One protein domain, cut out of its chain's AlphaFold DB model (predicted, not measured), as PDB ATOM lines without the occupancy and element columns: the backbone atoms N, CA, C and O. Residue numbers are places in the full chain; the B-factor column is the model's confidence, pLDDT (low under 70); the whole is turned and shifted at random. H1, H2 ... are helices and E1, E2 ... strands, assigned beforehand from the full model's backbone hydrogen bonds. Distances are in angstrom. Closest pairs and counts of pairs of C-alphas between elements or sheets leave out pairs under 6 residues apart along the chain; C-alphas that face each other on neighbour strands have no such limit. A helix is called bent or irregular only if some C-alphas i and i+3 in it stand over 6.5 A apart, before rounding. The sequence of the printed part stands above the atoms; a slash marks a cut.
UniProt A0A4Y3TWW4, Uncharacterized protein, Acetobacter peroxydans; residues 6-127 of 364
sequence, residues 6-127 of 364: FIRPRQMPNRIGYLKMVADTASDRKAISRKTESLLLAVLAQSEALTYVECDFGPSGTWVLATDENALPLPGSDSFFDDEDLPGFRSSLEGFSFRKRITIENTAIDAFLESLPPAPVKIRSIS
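This is residues 6 to 127 of the 364 residues of an uncharacterized protein of Acetobacter peroxydans (UniProt A0A4Y3TWW4). A small twisted sheet of four strands, E4, E3, E2 and E5, has the short helix H2 over one face, while H3 and H4 only graze the sheet. Beyond H2, on its side away from the sheet, lies a loose second part with E1, E6 and, at the far end, H1. The printed part has 122 residues, with four named helices and six named strands in the order E1, H1, H2, E2, E3, E4, H3, E5, H4, E6; under half of the residues are in named elements, and the class is mixed, helices and strands. The sheet runs E4, E3, E2, E5 and is mixed. The whole is compact, with a radius of gyration of the C-alphas of 15.1 A, and spans 44 by 33 by 27 A.

E1 is residues 17 to 19, beginning at C-alpha 17 (184.994, 124.930, 45.380). H1 is residues 26 to 31 and H2 residues 39 to 44. E2, residues 51 to 56, is 16.7 A long and begins at C-alpha 51 (180.664, 105.564, 47.201). E3, residues 62 to 66, is 13.1 A long; E4 is residues 79 to 81. H3 is residues 86 to 92. E5, residues 100 to 104, is 13.1 A long. H4, residues 106 to 115, is 15.0 A long and irregular: C-alphas 107 and 110 are 7.5 A apart. E6, residues 123 to 125, ends at C-alpha 125 (184.489, 136.196, 41.379).

E2, E3 and E4 make a meander, each strand the antiparallel neighbour of the one before, in two hairpins. N 53 and O 65 of E2 and E3 are 2.8 A apart, and N 81 and O 62 of E4 and E3 are 2.9 A apart, both within hydrogen-bond range. E5 is parallel to E2 at 9 degrees, with N 52 and O 100 at 2.8 A. E4, H3 and E5 form a split strand-helix-strand unit, two strands running the same way with E3 and E2 between them; its crossover is right-handed. H2 is on the sheet over E3 at a height over the sheet of 9.6 A, and runs slantwise to the strands, only just, at 32 degrees to E3 on the local plane. The closest C-alphas of H2 and E3, Leu 40 and Leu 65, are 7.4 A apart. H3 only grazes the sheet with residues 86 to 90, and H4 with residues 106 to 112; the closest C-alphas of H4 and E2, Asn 106 and Asp 56, are 5.1 A apart. H2 and H4 are near each other, as are E1 and E6, which pair with no named strand. H1 is apart from each other named element. Each O i to N i+4 pair is within hydrogen-bond range in H2 and H3, against 1 of 2 in H1 and 4 of 6 in H4.

The two C-alphas farthest apart, Ala 26 and Gly 95, are 45.6 A apart. The printed part has no cut. The link from E3 to E4, 12 residues, is long. The mean pLDDT of the printed part is 83.8, with residues 22 to 35 under 70.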
ATOM      1  N   PHE A   6     185.008 131.220  42.761       85.94
ATOM      2  CA  PHE A   6     184.677 130.232  43.773       85.94
ATOM      3  C   PHE A   6     183.173 129.961  43.813       85.94
ATOM      4  O   PHE A   6     182.351 130.818  43.471       85.94
ATOM      5  N   ILE A   7     182.821 128.768  44.275       85.62
ATOM      6  CA  ILE A   7     181.455 128.340  44.564       85.62
ATOM      7  C   ILE A   7     181.379 128.003  46.046       85.62
ATOM      8  O   ILE A   7     182.255 127.343  46.603       85.62
ATOM      9  N   ARG A   8     180.293 128.439  46.682       85.81
ATOM     10  CA  ARG A   8     179.934 128.014  48.033       85.81
ATOM     11  C   ARG A   8     178.587 127.296  47.980       85.81
ATOM     12  O   ARG A   8     177.560 127.983  47.908       85.81
ATOM     13  N   PRO A   9     178.574 125.953  47.958       81.81
ATOM     14  CA  PRO A   9     177.337 125.188  47.957       81.81
ATOM     15  C   PRO A   9     176.528 125.483  49.218       81.81
ATOM     16  O   PRO A   9     177.086 125.580  50.311       81.81
ATOM     17  N   ARG A  10     175.201 125.580  49.096       82.06
ATOM     18  CA  ARG A  10     174.328 125.664  50.280       82.06
ATOM     19  C   ARG A  10     174.322 124.361  51.079       82.06
ATOM     20  O   ARG A  10     174.256 124.420  52.298       82.06
ATOM     21  N   GLN A  11     174.416 123.222  50.393       80.19
ATOM     22  CA  GLN A  11     174.432 121.885  50.998       80.19
ATOM     23  C   GLN A  11     175.733 121.612  51.774       80.19
ATOM     24  O   GLN A  11     175.744 120.791  52.681       80.19
ATOM     25  N   MET A  12     176.821 122.325  51.452       80.25
ATOM     26  CA  MET A  12     178.132 122.182  52.094       80.25
ATOM     27  C   MET A  12     178.707 123.560  52.459       80.25
ATOM     28  O   MET A  12     179.677 124.013  51.847       80.25
ATOM     29  N   PRO A  13     178.136 124.264  53.457       79.56
ATOM     30  CA  PRO A  13     178.482 125.659  53.754       79.56
ATOM     31  C   PRO A  13     179.932 125.850  54.235       79.56
ATOM     32  O   PRO A  13     180.488 126.952  54.115       79.56
ATOM     33  N   ASN A  14     180.543 124.776  54.741       83.81
ATOM     34  CA  ASN A  14     181.916 124.738  55.247       83.81
ATOM     35  C   ASN A  14     182.949 124.373  54.171       83.81
ATOM     36  O   ASN A  14     184.138 124.317  54.475       83.81
ATOM     37  N   ARG A  15     182.527 124.137  52.923       81.19
ATOM     38  CA  ARG A  15     183.427 123.852  51.802       81.19
ATOM     39  C   ARG A  15     183.307 124.923  50.722       81.19
ATOM     40  O   ARG A  15     182.250 125.522  50.513       81.19
ATOM     41  N   ILE A  16     184.426 125.178  50.054       84.38
ATOM     42  CA  ILE A  16     184.530 126.135  48.956       84.38
ATOM     43  C   ILE A  16     185.153 125.398  47.776       84.38
ATOM     44  O   ILE A  16     186.251 124.860  47.896       84.38
ATOM     45  N   GLY A  17     184.442 125.378  46.653       81.81
ATOM     46  CA  GLY A  17     184.994 124.930  45.380       81.81
ATOM     47  C   GLY A  17     185.695 126.101  44.706       81.81
ATOM     48  O   GLY A  17     185.115 127.183  44.602       81.81
ATOM     49  N   TYR A  18     186.930 125.904  44.259       84.19
ATOM     50  CA  TYR A  18     187.660 126.901  43.484       84.19
ATOM     51  C   TYR A  18     187.697 126.480  42.029       84.19
ATOM     52  O   TYR A  18     187.928 125.315  41.725       84.19
ATOM     53  N   LEU A  19     187.489 127.441  41.136       81.19
ATOM     54  CA  LEU A  19     187.488 127.170  39.709       81.19
ATOM     55  C   LEU A  19     188.159 128.296  38.930       81.19
ATOM     56  O   LEU A  19     188.101 129.486  39.273       81.19
ATOM     57  N   LYS A  20     188.812 127.897  37.845       80.38
ATOM     58  CA  LYS A  20     189.373 128.800  36.855       80.38
ATOM     59  C   LYS A  20     188.414 128.826  35.677       80.38
ATOM     60  O   LYS A  20     188.355 127.882  34.905       80.38
ATOM     61  N   MET A  21     187.672 129.920  35.539       72.00
ATOM     62  CA  MET A  21     186.882 130.133  34.327       72.00
ATOM     63  C   MET A  21     187.836 130.439  33.174       72.00
ATOM     64  O   MET A  21     188.473 131.495  33.173       72.00
ATOM     65  N   VAL A  22     187.922 129.523  32.214       66.69
ATOM     66  CA  VAL A  22     188.542 129.744  30.902       66.69
ATOM     67  C   VAL A  22     187.416 130.182  29.965       66.69
ATOM     68  O   VAL A  22     186.855 129.388  29.228       66.69
ATOM     69  N   ALA A  23     186.961 131.424  30.115       59.03
ATOM     70  CA  ALA A  23     185.972 132.001  29.208       59.03
ATOM     71  C   ALA A  23     186.721 132.836  28.165       59.03
ATOM     72  O   ALA A  23     187.210 133.917  28.509       59.03
ATOM     73  N   ASP A  24     186.801 132.338  26.930       49.84
ATOM     74  CA  ASP A  24     187.527 132.991  25.831       49.84
ATOM     75  C   ASP A  24     186.744 134.146  25.185       49.84
ATOM     76  O   ASP A  24     187.337 134.973  24.492       49.84
ATOM     77  N   THR A  25     185.439 134.313  25.457       51.25
ATOM     78  CA  THR A  25     184.666 135.428  24.878       51.25
ATOM     79  C   THR A  25     183.651 136.089  25.824       51.25
ATOM     80  O   THR A  25     183.188 135.535  26.822       51.25
ATOM     81  N   ALA A  26     183.284 137.342  25.520       50.12
ATOM     82  CA  ALA A  26     182.316 138.132  26.292       50.12
ATOM     83  C   ALA A  26     180.872 137.579  26.235       50.12
ATOM     84  O   ALA A  26     180.071 137.879  27.127       50.12
ATOM     85  N   SER A  27     180.546 136.757  25.230       49.62
ATOM     86  CA  SER A  27     179.291 135.998  25.120       49.62
ATOM     87  C   SER A  27     179.167 134.917  26.195       49.62
ATOM     88  O   SER A  27     178.092 134.774  26.785       49.62
ATOM     89  N   ASP A  28     180.271 134.252  26.547       52.84
ATOM     90  CA  ASP A  28     180.284 133.191  27.562       52.84
ATOM     91  C   ASP A  28     179.986 133.747  28.954       52.84
ATOM     92  O   ASP A  28     179.224 133.163  29.720       52.84
ATOM     93  N   ARG A  29     180.477 134.954  29.272       53.91
ATOM     94  CA  ARG A  29     180.233 135.600  30.577       53.91
ATOM     95  C   ARG A  29     178.753 135.873  30.859       53.91
ATOM     96  O   ARG A  29     178.347 135.823  32.018       53.91
ATOM     97  N   LYS A  30     177.939 136.149  29.830       49.12
ATOM     98  CA  LYS A  30     176.477 136.287  29.985       49.12
ATOM     99  C   LYS A  30     175.788 134.924  30.101       49.12
ATOM    100  O   LYS A  30     174.838 134.809  30.879       49.12
ATOM    101  N   ALA A  31     176.279 133.903  29.393       49.81
ATOM    102  CA  ALA A  31     175.777 132.530  29.473       49.81
ATOM    103  C   ALA A  31     176.050 131.878  30.841       49.81
ATOM    104  O   ALA A  31     175.171 131.208  31.364       49.81
ATOM    105  N   ILE A  32     177.181 132.180  31.484       53.72
ATOM    106  CA  ILE A  32     177.544 131.726  32.843       53.72
ATOM    107  C   ILE A  32     176.616 132.314  33.932       53.72
ATOM    108  O   ILE A  32     176.524 131.787  35.038       53.72
ATOM    109  N   SER A  33     175.877 133.393  33.635       53.16
ATOM    110  CA  SER A  33     174.805 133.875  34.524       53.16
ATOM    111  C   SER A  33     173.497 133.077  34.390       53.16
ATOM    112  O   SER A  33     172.605 133.227  35.228       53.16
ATOM    113  N   ARG A  34     173.375 132.211  33.368       53.03
ATOM    114  CA  ARG A  34     172.327 131.184  33.310       53.03
ATOM    115  C   ARG A  34     172.711 130.054  34.263       53.03
ATOM    116  O   ARG A  34     173.888 129.759  34.434       53.03
ATOM    117  N   LYS A  35     171.692 129.484  34.914       64.81
ATOM    118  CA  LYS A  35     171.763 128.427  35.936       64.81
ATOM    119  C   LYS A  35     172.877 127.422  35.617       64.81
ATOM    120  O   LYS A  35     172.712 126.577  34.749       64.81
ATOM    121  N   THR A  36     174.026 127.580  36.268       76.69
ATOM    122  CA  THR A  36     175.105 126.600  36.189       76.69
ATOM    123  C   THR A  36     174.784 125.519  37.205       76.69
ATOM    124  O   THR A  36     174.526 125.834  38.368       76.69
ATOM    125  N   GLU A  37     174.764 124.272  36.764       83.81
ATOM    126  CA  GLU A  37     174.496 123.106  37.602       83.81
ATOM    127  C   GLU A  37     175.833 122.453  37.978       83.81
ATOM    128  O   GLU A  37     176.775 122.449  37.182       83.81
ATOM    129  N   SER A  38     175.953 121.951  39.205       87.38
ATOM    130  CA  SER A  38     177.156 121.240  39.652       87.38
ATOM    131  C   SER A  38     176.929 119.737  39.590       87.38
ATOM    132  O   SER A  38     176.123 119.210  40.354       87.38
ATOM    133  N   LEU A  39     177.690 119.056  38.725       89.00
ATOM    134  CA  LEU A  39     177.658 117.597  38.597       89.00
ATOM    135  C   LEU A  39     177.961 116.919  39.939       89.00
ATOM    136  O   LEU A  39     177.179 116.089  40.394       89.00
ATOM    137  N   LEU A  40     179.016 117.364  40.630       90.31
ATOM    138  CA  LEU A  40     179.363 116.906  41.975       90.31
ATOM    139  C   LEU A  40     178.166 116.934  42.932       90.31
ATOM    140  O   LEU A  40     177.848 115.928  43.557       90.31
ATOM    141  N   LEU A  41     177.502 118.084  43.064       90.00
ATOM    142  CA  LEU A  41     176.394 118.236  44.009       90.00
ATOM    143  C   LEU A  41     175.171 117.404  43.612       90.00
ATOM    144  O   LEU A  41     174.486 116.886  44.492       90.00
ATOM    145  N   ALA A  42     174.910 117.267  42.312       90.44
ATOM    146  CA  ALA A  42     173.806 116.468  41.800       90.44
ATOM    147  C   ALA A  42     174.015 114.970  42.086       90.44
ATOM    148  O   ALA A  42     173.112 114.302  42.585       90.44
ATOM    149  N   VAL A  43     175.232 114.461  41.870       91.62
ATOM    150  CA  VAL A  43     175.586 113.063  42.163       91.62
ATOM    151  C   VAL A  43     175.658 112.809  43.670       91.62
ATOM    152  O   VAL A  43     175.183 111.776  44.142       91.62
ATOM    153  N   LEU A  44     176.180 113.750  44.461       90.19
ATOM    154  CA  LEU A  44     176.211 113.626  45.922       90.19
ATOM    155  C   LEU A  44     174.815 113.569  46.545       90.19
ATOM    156  O   LEU A  44     174.634 112.881  47.543       90.19
ATOM    157  N   ALA A  45     173.821 114.237  45.955       88.00
ATOM    158  CA  ALA A  45     172.446 114.201  46.452       88.00
ATOM    159  C   ALA A  45     171.818 112.792  46.428       88.00
ATOM    160  O   ALA A  45     170.855 112.547  47.151       88.00
ATOM    161  N   GLN A  46     172.368 111.878  45.624       89.06
ATOM    162  CA  GLN A  46     171.929 110.485  45.501       89.06
ATOM    163  C   GLN A  46     172.994 109.460  45.932       89.06
ATOM    164  O   GLN A  46     172.770 108.255  45.823       89.06
ATOM    165  N   SER A  47     174.166 109.920  46.380       86.81
ATOM    166  CA  SER A  47     175.284 109.054  46.765       86.81
ATOM    167  C   SER A  47     175.337 108.861  48.274       86.81
ATOM    168  O   SER A  47     175.094 109.783  49.048       86.81
ATOM    169  N   GLU A  48     175.699 107.655  48.696       88.62
ATOM    170  CA  GLU A  48     175.884 107.313  50.105       88.62
ATOM    171  C   GLU A  48     177.358 107.466  50.520       88.62
ATOM    172  O   GLU A  48     178.242 107.754  49.702       88.62
ATOM    173  N   ALA A  49     177.640 107.250  51.804       90.19
ATOM    174  CA  ALA A  49     179.003 107.165  52.315       90.19
ATOM    175  C   ALA A  49     179.796 106.042  51.630       90.19
ATOM    176  O   ALA A  49     179.246 104.977  51.333       90.19
ATOM    177  N   LEU A  50     181.099 106.260  51.433       92.25
ATOM    178  CA  LEU A  50     182.011 105.294  50.811       92.25
ATOM    179  C   LEU A  50     181.548 104.843  49.411       92.25
ATOM    180  O   LEU A  50     181.609 103.657  49.076       92.25
ATOM    181  N   THR A  51     181.078 105.784  48.593       94.38
ATOM    182  CA  THR A  51     180.664 105.564  47.201       94.38
ATOM    183  C   THR A  51     181.754 106.038  46.247       94.38
ATOM    184  O   THR A  51     182.310 107.119  46.417       94.38
ATOM    185  N   TYR A  52     182.025 105.240  45.220       93.56
ATOM    186  CA  TYR A  52     182.911 105.573  44.112       93.56
ATOM    187  C   TYR A  52     182.120 105.587  42.803       93.56
ATOM    188  O   TYR A  52     181.391 104.634  42.525       93.56
ATOM    189  N   VAL A  53     182.247 106.652  42.019       94.06
ATOM    190  CA  VAL A  53     181.547 106.853  40.748       94.06
ATOM    191  C   VAL A  53     182.563 107.240  39.681       94.06
ATOM    192  O   VAL A  53     183.287 108.212  39.860       94.06
ATOM    193  N   GLU A  54     182.587 106.516  38.568       94.50
ATOM    194  CA  GLU A  54     183.316 106.886  37.352       94.50
ATOM    195  C   GLU A  54     182.313 107.071  36.212       94.50
ATOM    196  O   GLU A  54     181.422 106.240  36.024       94.50
ATOM    197  N   CYS A  55     182.435 108.163  35.465       94.19
ATOM    198  CA  CYS A  55     181.600 108.476  34.307       94.19
ATOM    199  C   CYS A  55     182.500 108.795  33.113       94.19
ATOM    200  O   CYS A  55     183.222 109.792  33.148       94.19
ATOM    201  N   ASP A  56     182.461 107.971  32.072       92.81
ATOM    202  CA  ASP A  56     183.293 108.129  30.874       92.81
ATOM    203  C   ASP A  56     182.653 109.074  29.844       92.81
ATOM    204  O   ASP A  56     181.844 108.653  29.019       92.81
ATOM    205  N   PHE A  57     183.039 110.353  29.844       90.44
ATOM    206  CA  PHE A  57     182.543 111.352  28.886       90.44
ATOM    207  C   PHE A  57     183.248 111.285  27.514       90.44
ATOM    208  O   PHE A  57     183.173 112.233  26.721       90.44
ATOM    209  N   GLY A  58     183.926 110.176  27.202       87.81
ATOM    210  CA  GLY A  58     184.606 109.932  25.934       87.81
ATOM    211  C   GLY A  58     185.761 110.908  25.714       87.81
ATOM    212  O   GLY A  58     186.640 110.997  26.566       87.81
ATOM    213  N   PRO A  59     185.778 111.702  24.622       85.25
ATOM    214  CA  PRO A  59     186.894 112.611  24.330       85.25
ATOM    215  C   PRO A  59     187.167 113.673  25.406       85.25
ATOM    216  O   PRO A  59     188.226 114.293  25.388       85.25
ATOM    217  N   SER A  60     186.211 113.919  26.307       83.50
ATOM    218  CA  SER A  60     186.369 114.870  27.419       83.50
ATOM    219  C   SER A  60     187.034 114.249  28.656       83.50
ATOM    220  O   SER A  60     187.291 114.967  29.622       83.50
ATOM    221  N   GLY A  61     187.299 112.939  28.632       91.06
ATOM    222  CA  GLY A  61     187.870 112.168  29.733       91.06
ATOM    223  C   GLY A  61     186.825 111.539  30.656       91.06
ATOM    224  O   GLY A  61     185.613 111.702  30.491       91.06
ATOM    225  N   THR A  62     187.312 110.829  31.669       93.19
ATOM    226  CA  THR A  62     186.496 110.207  32.713       93.19
ATOM    227  C   THR A  62     186.393 111.136  33.917       93.19
ATOM    228  O   THR A  62     187.398 111.490  34.534       93.19
ATOM    229  N   TRP A  63     185.172 111.522  34.287       94.56
ATOM    230  CA  TRP A  63     184.923 112.220  35.547       94.56
ATOM    231  C   TRP A  63     184.794 111.214  36.686       94.56
ATOM    232  O   TRP A  63     184.119 110.192  36.545       94.56
ATOM    233  N   VAL A  64     185.415 111.516  37.825       93.25
ATOM    234  CA  VAL A  64     185.438 110.610  38.974       93.25
ATOM    235  C   VAL A  64     184.997 111.313  40.248       93.25
ATOM    236  O   VAL A  64     185.430 112.432  40.521       93.25
ATOM    237  N   LEU A  65     184.193 110.611  41.053       93.81
ATOM    238  CA  LEU A  65     183.780 110.984  42.402       93.81
ATOM    239  C   LEU A  65     184.040 109.857  43.398       93.81
ATOM    240  O   LEU A  65     183.695 108.707  43.162       93.81
ATOM    241  N   ALA A  66     184.583 110.206  44.558       93.25
ATOM    242  CA  ALA A  66     184.786 109.302  45.676       93.25
ATOM    243  C   ALA A  66     184.319 109.985  46.965       93.25
ATOM    244  O   ALA A  66     184.676 111.137  47.213       93.25
ATOM    245  N   THR A  67     183.531 109.299  47.789       92.81
ATOM    246  CA  THR A  67     183.069 109.830  49.078       92.81
ATOM    247  C   THR A  67     183.713 109.129  50.270       92.81
ATOM    248  O   THR A  67     184.053 107.948  50.211       92.81
ATOM    249  N   ASP A  68     183.877 109.871  51.365       90.44
ATOM    250  CA  ASP A  68     184.334 109.355  52.654       90.44
ATOM    251  C   ASP A  68     183.188 108.711  53.467       90.44
ATOM    252  O   ASP A  68     182.054 108.558  52.998       90.44
ATOM    253  N   GLU A  69     183.482 108.327  54.711       90.88
ATOM    254  CA  GLU A  69     182.517 107.743  55.655       90.88
ATOM    255  C   GLU A  69     181.338 108.667  55.994       90.88
ATOM    256  O   GLU A  69     180.288 108.193  56.424       90.88
ATOM    257  N   ASN A  70     181.480 109.974  55.768       88.38
ATOM    258  CA  ASN A  70     180.447 110.980  56.008       88.38
ATOM    259  C   ASN A  70     179.708 111.378  54.720       88.38
ATOM    260  O   ASN A  70     179.003 112.388  54.711       88.38
ATOM    261  N   ALA A  71     179.882 110.617  53.632       87.56
ATOM    262  CA  ALA A  71     179.366 110.942  52.302       87.56
ATOM    263  C   ALA A  71     179.877 112.288  51.750       87.56
ATOM    264  O   ALA A  71     179.234 112.910  50.901       87.56
ATOM    265  N   LEU A  72     181.040 112.757  52.213       88.69
ATOM    266  CA  LEU A  72     181.675 113.962  51.688       88.69
ATOM    267  C   LEU A  72     182.669 113.597  50.585       88.69
ATOM    268  O   LEU A  72     183.368 112.593  50.708       88.69
ATOM    269  N   PRO A  73     182.793 114.417  49.529       89.50
ATOM    270  CA  PRO A  73     183.738 114.143  48.458       89.50
ATOM    271  C   PRO A  73     185.179 114.210  48.970       89.50
ATOM    272  O   PRO A  73     185.539 115.123  49.736       89.50
ATOM    273  N   LEU A  74     186.000 113.261  48.534       88.75
ATOM    274  CA  LEU A  74     187.427 113.246  48.809       88.75
ATOM    275  C   LEU A  74     188.131 114.378  48.036       88.75
ATOM    276  O   LEU A  74     187.692 114.780  46.954       88.75
ATOM    277  N   PRO A  75     189.223 114.947  48.576       81.75
ATOM    278  CA  PRO A  75     190.007 115.934  47.845       81.75
ATOM    279  C   PRO A  75     190.486 115.369  46.499       81.75
ATOM    280  O   PRO A  75     191.084 114.301  46.458       81.75
ATOM    281  N   GLY A  76     190.222 116.084  45.404       81.50
ATOM    282  CA  GLY A  76     190.610 115.664  44.050       81.50
ATOM    283  C   GLY A  76     189.610 114.746  43.336       81.50
ATOM    284  O   GLY A  76     189.738 114.564  42.133       81.50
ATOM    285  N   SER A  77     188.575 114.241  44.016       86.31
ATOM    286  CA  SER A  77     187.537 113.390  43.411       86.31
ATOM    287  C   SER A  77     186.379 114.196  42.794       86.31
ATOM    288  O   SER A  77     185.213 113.876  42.979       86.31
ATOM    289  N   ASP A  78     186.671 115.331  42.177       88.94
ATOM    290  CA  ASP A  78     185.705 116.099  41.381       88.94
ATOM    291  C   ASP A  78     186.481 116.692  40.214       88.94
ATOM    292  O   ASP A  78     186.817 117.879  40.174       88.94
ATOM    293  N   SER A  79     186.965 115.803  39.354       87.62
ATOM    294  CA  SER A  79     187.896 116.135  38.281       87.62
ATOM    295  C   SER A  79     187.711 115.179  37.115       87.62
ATOM    296  O   SER A  79     187.294 114.034  37.292       87.62
ATOM    297  N   PHE A  80     187.988 115.698  35.924       89.50
ATOM    298  CA  PHE A  80     188.111 114.905  34.712       89.50
ATOM    299  C   PHE A  80     189.556 114.444  34.596       89.50
ATOM    300  O   PHE A  80     190.469 115.261  34.720       89.50
ATOM    301  N   PHE A  81     189.728 113.151  34.371       90.50
ATOM    302  CA  PHE A  81     191.006 112.520  34.094       90.50
ATOM    303  C   PHE A  81     190.969 111.995  32.665       90.50
ATOM    304  O   PHE A  81     189.967 111.422  32.232       90.50
ATOM    305  N   ASP A  82     192.042 112.208  31.927       90.19
ATOM    306  CA  ASP A  82     192.302 111.498  30.683       90.19
ATOM    307  C   ASP A  82     192.785 110.067  30.976       90.19
ATOM    308  O   ASP A  82     193.045 109.679  32.120       90.19
ATOM    309  N   ASP A  83     192.862 109.250  29.925       85.62
ATOM    310  CA  ASP A  83     193.208 107.829  30.041       85.62
ATOM    311  C   ASP A  83     194.615 107.605  30.620       85.62
ATOM    312  O   ASP A  83     194.883 106.553  31.205       85.62
ATOM    313  N   GLU A  84     195.507 108.593  30.481       88.69
ATOM    314  CA  GLU A  84     196.871 108.558  31.015       88.69
ATOM    315  C   GLU A  84     196.918 108.836  32.529       88.69
ATOM    316  O   GLU A  84     197.620 108.121  33.251       88.69
ATOM    317  N   ASP A  85     196.146 109.808  33.037       89.25
ATOM    318  CA  ASP A  85     196.175 110.198  34.456       89.25
ATOM    319  C   ASP A  85     195.257 109.343  35.346       89.25
ATOM    320  O   ASP A  85     195.503 109.181  36.552       89.25
ATOM    321  N   LEU A  86     194.197 108.761  34.774       89.19
ATOM    322  CA  LEU A  86     193.196 107.989  35.515       89.19
ATOM    323  C   LEU A  86     193.784 106.804  36.314       89.19
ATOM    324  O   LEU A  86     193.392 106.624  37.474       89.19
ATOM    325  N   PRO A  87     194.732 105.997  35.785       91.31
ATOM    326  CA  PRO A  87     195.391 104.950  36.563       91.31
ATOM    327  C   PRO A  87     196.118 105.495  37.797       91.31
ATOM    328  O   PRO A  87     196.017 104.904  38.871       91.31
ATOM    329  N   GLY A  88     196.794 106.642  37.671       88.44
ATOM    330  CA  GLY A  88     197.495 107.288  38.782       88.44
ATOM    331  C   GLY A  88     196.538 107.730  39.888       88.44
ATOM    332  O   GLY A  88     196.805 107.506  41.073       88.44
ATOM    333  N   PHE A  89     195.378 108.279  39.514       88.56
ATOM    334  CA  PHE A  89     194.326 108.595  40.478       88.56
ATOM    335  C   PHE A  89     193.785 107.332  41.166       88.56
ATOM    336  O   PHE A  89     193.678 107.308  42.394       88.56
ATOM    337  N   ARG A  90     193.519 106.250  40.423       88.94
ATOM    338  CA  ARG A  90     193.068 104.966  40.999       88.94
ATOM    339  C   ARG A  90     194.079 104.389  41.993       88.94
ATOM    340  O   ARG A  90     193.666 103.961  43.070       88.94
ATOM    341  N   SER A  91     195.378 104.440  41.686       89.69
ATOM    342  CA  SER A  91     196.437 104.044  42.628       89.69
ATOM    343  C   SER A  91     196.434 104.904  43.894       89.69
ATOM    344  O   SER A  91     196.663 104.393  44.985       89.69
ATOM    345  N   SER A  92     196.117 106.200  43.794       87.12
ATOM    346  CA  SER A  92     196.029 107.082  44.974       87.12
ATOM    347  C   SER A  92     194.883 106.724  45.932       87.12
ATOM    348  O   SER A  92     194.907 107.113  47.101       87.12
ATOM    349  N   LEU A  93     193.897 105.961  45.450       86.62
ATOM    350  CA  LEU A  93     192.775 105.452  46.236       86.62
ATOM    351  C   LEU A  93     193.029 104.044  46.799       86.62
ATOM    352  O   LEU A  93     192.142 103.473  47.442       86.62
ATOM    353  N   GLU A  94     194.215 103.463  46.591       84.25
ATOM    354  CA  GLU A  94     194.590 102.205  47.236       84.25
ATOM    355  C   GLU A  94     194.549 102.354  48.765       84.25
ATOM    356  O   GLU A  94     195.097 103.288  49.346       84.25
ATOM    357  N   GLY A  95     193.850 101.430  49.430       81.06
ATOM    358  CA  GLY A  95     193.599 101.471  50.875       81.06
ATOM    359  C   GLY A  95     192.238 102.055  51.273       81.06
ATOM    360  O   GLY A  95     191.804 101.832  52.403       81.06
ATOM    361  N   PHE A  96     191.513 102.714  50.361       84.06
ATOM    362  CA  PHE A  96     190.127 103.123  50.608       84.06
ATOM    363  C   PHE A  96     189.145 101.979  50.312       84.06
ATOM    364  O   PHE A  96     189.124 101.404  49.220       84.06
ATOM    365  N   SER A  97     188.282 101.657  51.281       86.25
ATOM    366  CA  SER A  97     187.220 100.658  51.119       86.25
ATOM    367  C   SER A  97     185.896 101.319  50.731       86.25
ATOM    368  O   SER A  97     185.221 101.912  51.573       86.25
ATOM    369  N   PHE A  98     185.499 101.185  49.466       91.25
ATOM    370  CA  PHE A  98     184.213 101.679  48.967       91.25
ATOM    371  C   PHE A  98     183.130 100.601  49.080       91.25
ATOM    372  O   PHE A  98     183.340  99.464  48.658       91.25
ATOM    373  N   ARG A  99     181.960 100.960  49.619       91.19
ATOM    374  CA  ARG A  99     180.788 100.071  49.723       91.19
ATOM    375  C   ARG A  99     180.064  99.917  48.393       91.19
ATOM    376  O   ARG A  99     179.510  98.858  48.115       91.19
ATOM    377  N   LYS A 100     180.065 100.975  47.584       91.75
ATOM    378  CA  LYS A 100     179.381 101.025  46.294       91.75
ATOM    379  C   LYS A 100     180.332 101.577  45.243       91.75
ATOM    380  O   LYS A 100     180.927 102.630  45.451       91.75
ATOM    381  N   ARG A 101     180.467 100.867  44.124       91.81
ATOM    382  CA  ARG A 101     181.200 101.328  42.940       91.81
ATOM    383  C   ARG A 101     180.234 101.393  41.766       91.81
ATOM    384  O   ARG A 101     179.529 100.421  41.509       91.81
ATOM    385  N   ILE A 102     180.178 102.541  41.111       92.50
ATOM    386  CA  ILE A 102     179.301 102.820  39.977       92.50
ATOM    387  C   ILE A 102     180.200 103.239  38.819       92.50
ATOM    388  O   ILE A 102     180.959 104.192  38.951       92.50
ATOM    389  N   THR A 103     180.106 102.540  37.697       92.50
ATOM    390  CA  THR A 103     180.821 102.896  36.470       92.50
ATOM    391  C   THR A 103     179.787 103.108  35.379       92.50
ATOM    392  O   THR A 103     178.941 102.241  35.156       92.50
ATOM    393  N   ILE A 104     179.818 104.280  34.756       93.12
ATOM    394  CA  ILE A 104     178.886 104.696  33.711       93.12
ATOM    395  C   ILE A 104     179.694 104.892  32.434       93.12
ATOM    396  O   ILE A 104     180.546 105.775  32.356       93.12
ATOM    397  N   GLU A 105     179.428 104.040  31.450       92.38
ATOM    398  CA  GLU A 105     180.018 104.133  30.117       92.38
ATOM    399  C   GLU A 105     179.405 105.297  29.330       92.38
ATOM    400  O   GLU A 105     178.257 105.681  29.570       92.38
ATOM    401  N   ASN A 106     180.140 105.803  28.337       90.62
ATOM    402  CA  ASN A 106     179.730 106.927  27.489       90.62
ATOM    403  C   ASN A 106     178.297 106.799  26.936       90.62
ATOM    404  O   ASN A 106     177.517 107.747  26.979       90.62
ATOM    405  N   THR A 107     177.913 105.595  26.500       90.38
ATOM    406  CA  THR A 107     176.595 105.315  25.906       90.38
ATOM    407  C   THR A 107     175.419 105.500  26.873       90.38
ATOM    408  O   THR A 107     174.287 105.666  26.423       90.38
ATOM    409  N   ALA A 108     175.670 105.489  28.185       91.44
ATOM    410  CA  ALA A 108     174.662 105.627  29.234       91.44
ATOM    411  C   ALA A 108     174.710 106.989  29.954       91.44
ATOM    412  O   ALA A 108     173.932 107.211  30.888       91.44
ATOM    413  N   ILE A 109     175.593 107.905  29.540       90.38
ATOM    414  CA  ILE A 109     175.791 109.186  30.234       90.38
ATOM    415  C   ILE A 109     174.576 110.090  30.156       90.38
ATOM    416  O   ILE A 109     174.197 110.651  31.179       90.38
ATOM    417  N   ASP A 110     173.946 110.221  28.993       89.56
ATOM    418  CA  ASP A 110     172.810 111.137  28.853       89.56
ATOM    419  C   ASP A 110     171.655 110.715  29.770       89.56
ATOM    420  O   ASP A 110     171.133 111.525  30.534       89.56
ATOM    421  N   ALA A 111     171.344 109.414  29.800       91.75
ATOM    422  CA  ALA A 111     170.347 108.852  30.708       91.75
ATOM    423  C   ALA A 111     170.731 109.048  32.186       91.75
ATOM    424  O   ALA A 111     169.872 109.324  33.026       91.75
ATOM    425  N   PHE A 112     172.022 108.932  32.516       91.06
ATOM    426  CA  PHE A 112     172.510 109.222  33.860       91.06
ATOM    427  C   PHE A 112     172.316 110.697  34.222       91.06
ATOM    428  O   PHE A 112     171.729 110.977  35.264       91.06
ATOM    429  N   LEU A 113     172.737 111.633  33.367       90.19
ATOM    430  CA  LEU A 113     172.605 113.072  33.602       90.19
ATOM    431  C   LEU A 113     171.142 113.508  33.733       90.19
ATOM    432  O   LEU A 113     170.835 114.330  34.595       90.19
ATOM    433  N   GLU A 114     170.238 112.939  32.935       90.12
ATOM    434  CA  GLU A 114     168.794 113.199  33.030       90.12
ATOM    435  C   GLU A 114     168.177 112.679  34.338       90.12
ATOM    436  O   GLU A 114     167.204 113.252  34.831       90.12
ATOM    437  N   SER A 115     168.749 111.622  34.927       91.38
ATOM    438  CA  SER A 115     168.294 111.081  36.213       91.38
ATOM    439  C   SER A 115     168.706 111.933  37.418       91.38
ATOM    440  O   SER A 115     168.144 111.775  38.505       91.38
ATOM    441  N   LEU A 116     169.675 112.839  37.243       90.62
ATOM    442  CA  LEU A 116     170.231 113.618  38.339       90.62
ATOM    443  C   LEU A 116     169.287 114.744  38.792       90.62
ATOM    444  O   LEU A 116     168.678 115.436  37.971       90.62
ATOM    445  N   PRO A 117     169.197 115.004  40.109       89.62
ATOM    446  CA  PRO A 117     168.431 116.133  40.612       89.62
ATOM    447  C   PRO A 117     169.099 117.469  40.236       89.62
ATOM    448  O   PRO A 117     170.328 117.555  40.162       89.62
ATOM    449  N   PRO A 118     168.322 118.557  40.073       85.62
ATOM    450  CA  PRO A 118     168.880 119.880  39.812       85.62
ATOM    451  C   PRO A 118     169.739 120.353  40.997       85.62
ATOM    452  O   PRO A 118     169.293 120.349  42.150       85.62
ATOM    453  N   ALA A 119     170.952 120.825  40.713       86.44
ATOM    454  CA  ALA A 119     171.943 121.271  41.688       86.44
ATOM    455  C   ALA A 119     172.540 122.650  41.314       86.44
ATOM    456  O   ALA A 119     173.733 122.764  40.995       86.44
ATOM    457  N   PRO A 120     171.732 123.730  41.382       85.00
ATOM    458  CA  PRO A 120     172.132 125.032  40.876       85.00
ATOM    459  C   PRO A 120     173.176 125.687  41.781       85.00
ATOM    460  O   PRO A 120     172.976 125.854  42.992       85.00
ATOM    461  N   VAL A 121     174.268 126.158  41.181       83.50
ATOM    462  CA  VAL A 121     175.367 126.835  41.876       83.50
ATOM    463  C   VAL A 121     175.509 128.295  41.459       83.50
ATOM    464  O   VAL A 121     175.311 128.682  40.310       83.50
ATOM    465  N   LYS A 122     175.871 129.140  42.432       82.44
ATOM    466  CA  LYS A 122     176.215 130.547  42.194       82.44
ATOM    467  C   LYS A 122     177.728 130.705  42.185       82.44
ATOM    468  O   LYS A 122     178.355 130.651  43.245       82.44
ATOM    469  N   ILE A 123     178.280 130.952  41.004       80.56
ATOM    470  CA  ILE A 123     179.698 131.257  40.816       80.56
ATOM    471  C   ILE A 123     179.956 132.707  41.240       80.56
ATOM    472  O   ILE A 123     179.233 133.626  40.847       80.56
ATOM    473  N   ARG A 124     180.983 132.923  42.065       79.06
ATOM    474  CA  ARG A 124     181.400 134.248  42.544       79.06
ATOM    475  C   ARG A 124     182.834 134.533  42.119       79.06
ATOM    476  O   ARG A 124     183.674 133.643  42.156       79.06
ATOM    477  N   SER A 125     183.126 135.770  41.726       78.94
ATOM    478  CA  SER A 125     184.489 136.196  41.379       78.94
ATOM    479  C   SER A 125     185.321 136.488  42.632       78.94
ATOM    480  O   SER A 125     184.797 137.031  43.604       78.94
ATOM    481  N   ILE A 126     186.623 136.182  42.590       77.69
ATOM    482  CA  ILE A 126     187.606 136.466  43.660       77.69
ATOM    483  C   ILE A 126     188.161 137.916  43.550       77.69
ATOM    484  O   ILE A 126     189.152 138.284  44.170       77.69
ATOM    485  N   SER A 127     187.544 138.796  42.752       73.56
ATOM    486  CA  SER A 127     188.076 140.146  42.511       73.56
ATOM    487  C   SER A 127     187.951 141.091  43.719       73.56
ATOM    488  O   SER A 127     186.853 141.334  44.216       73.56
TER     489      SER A 127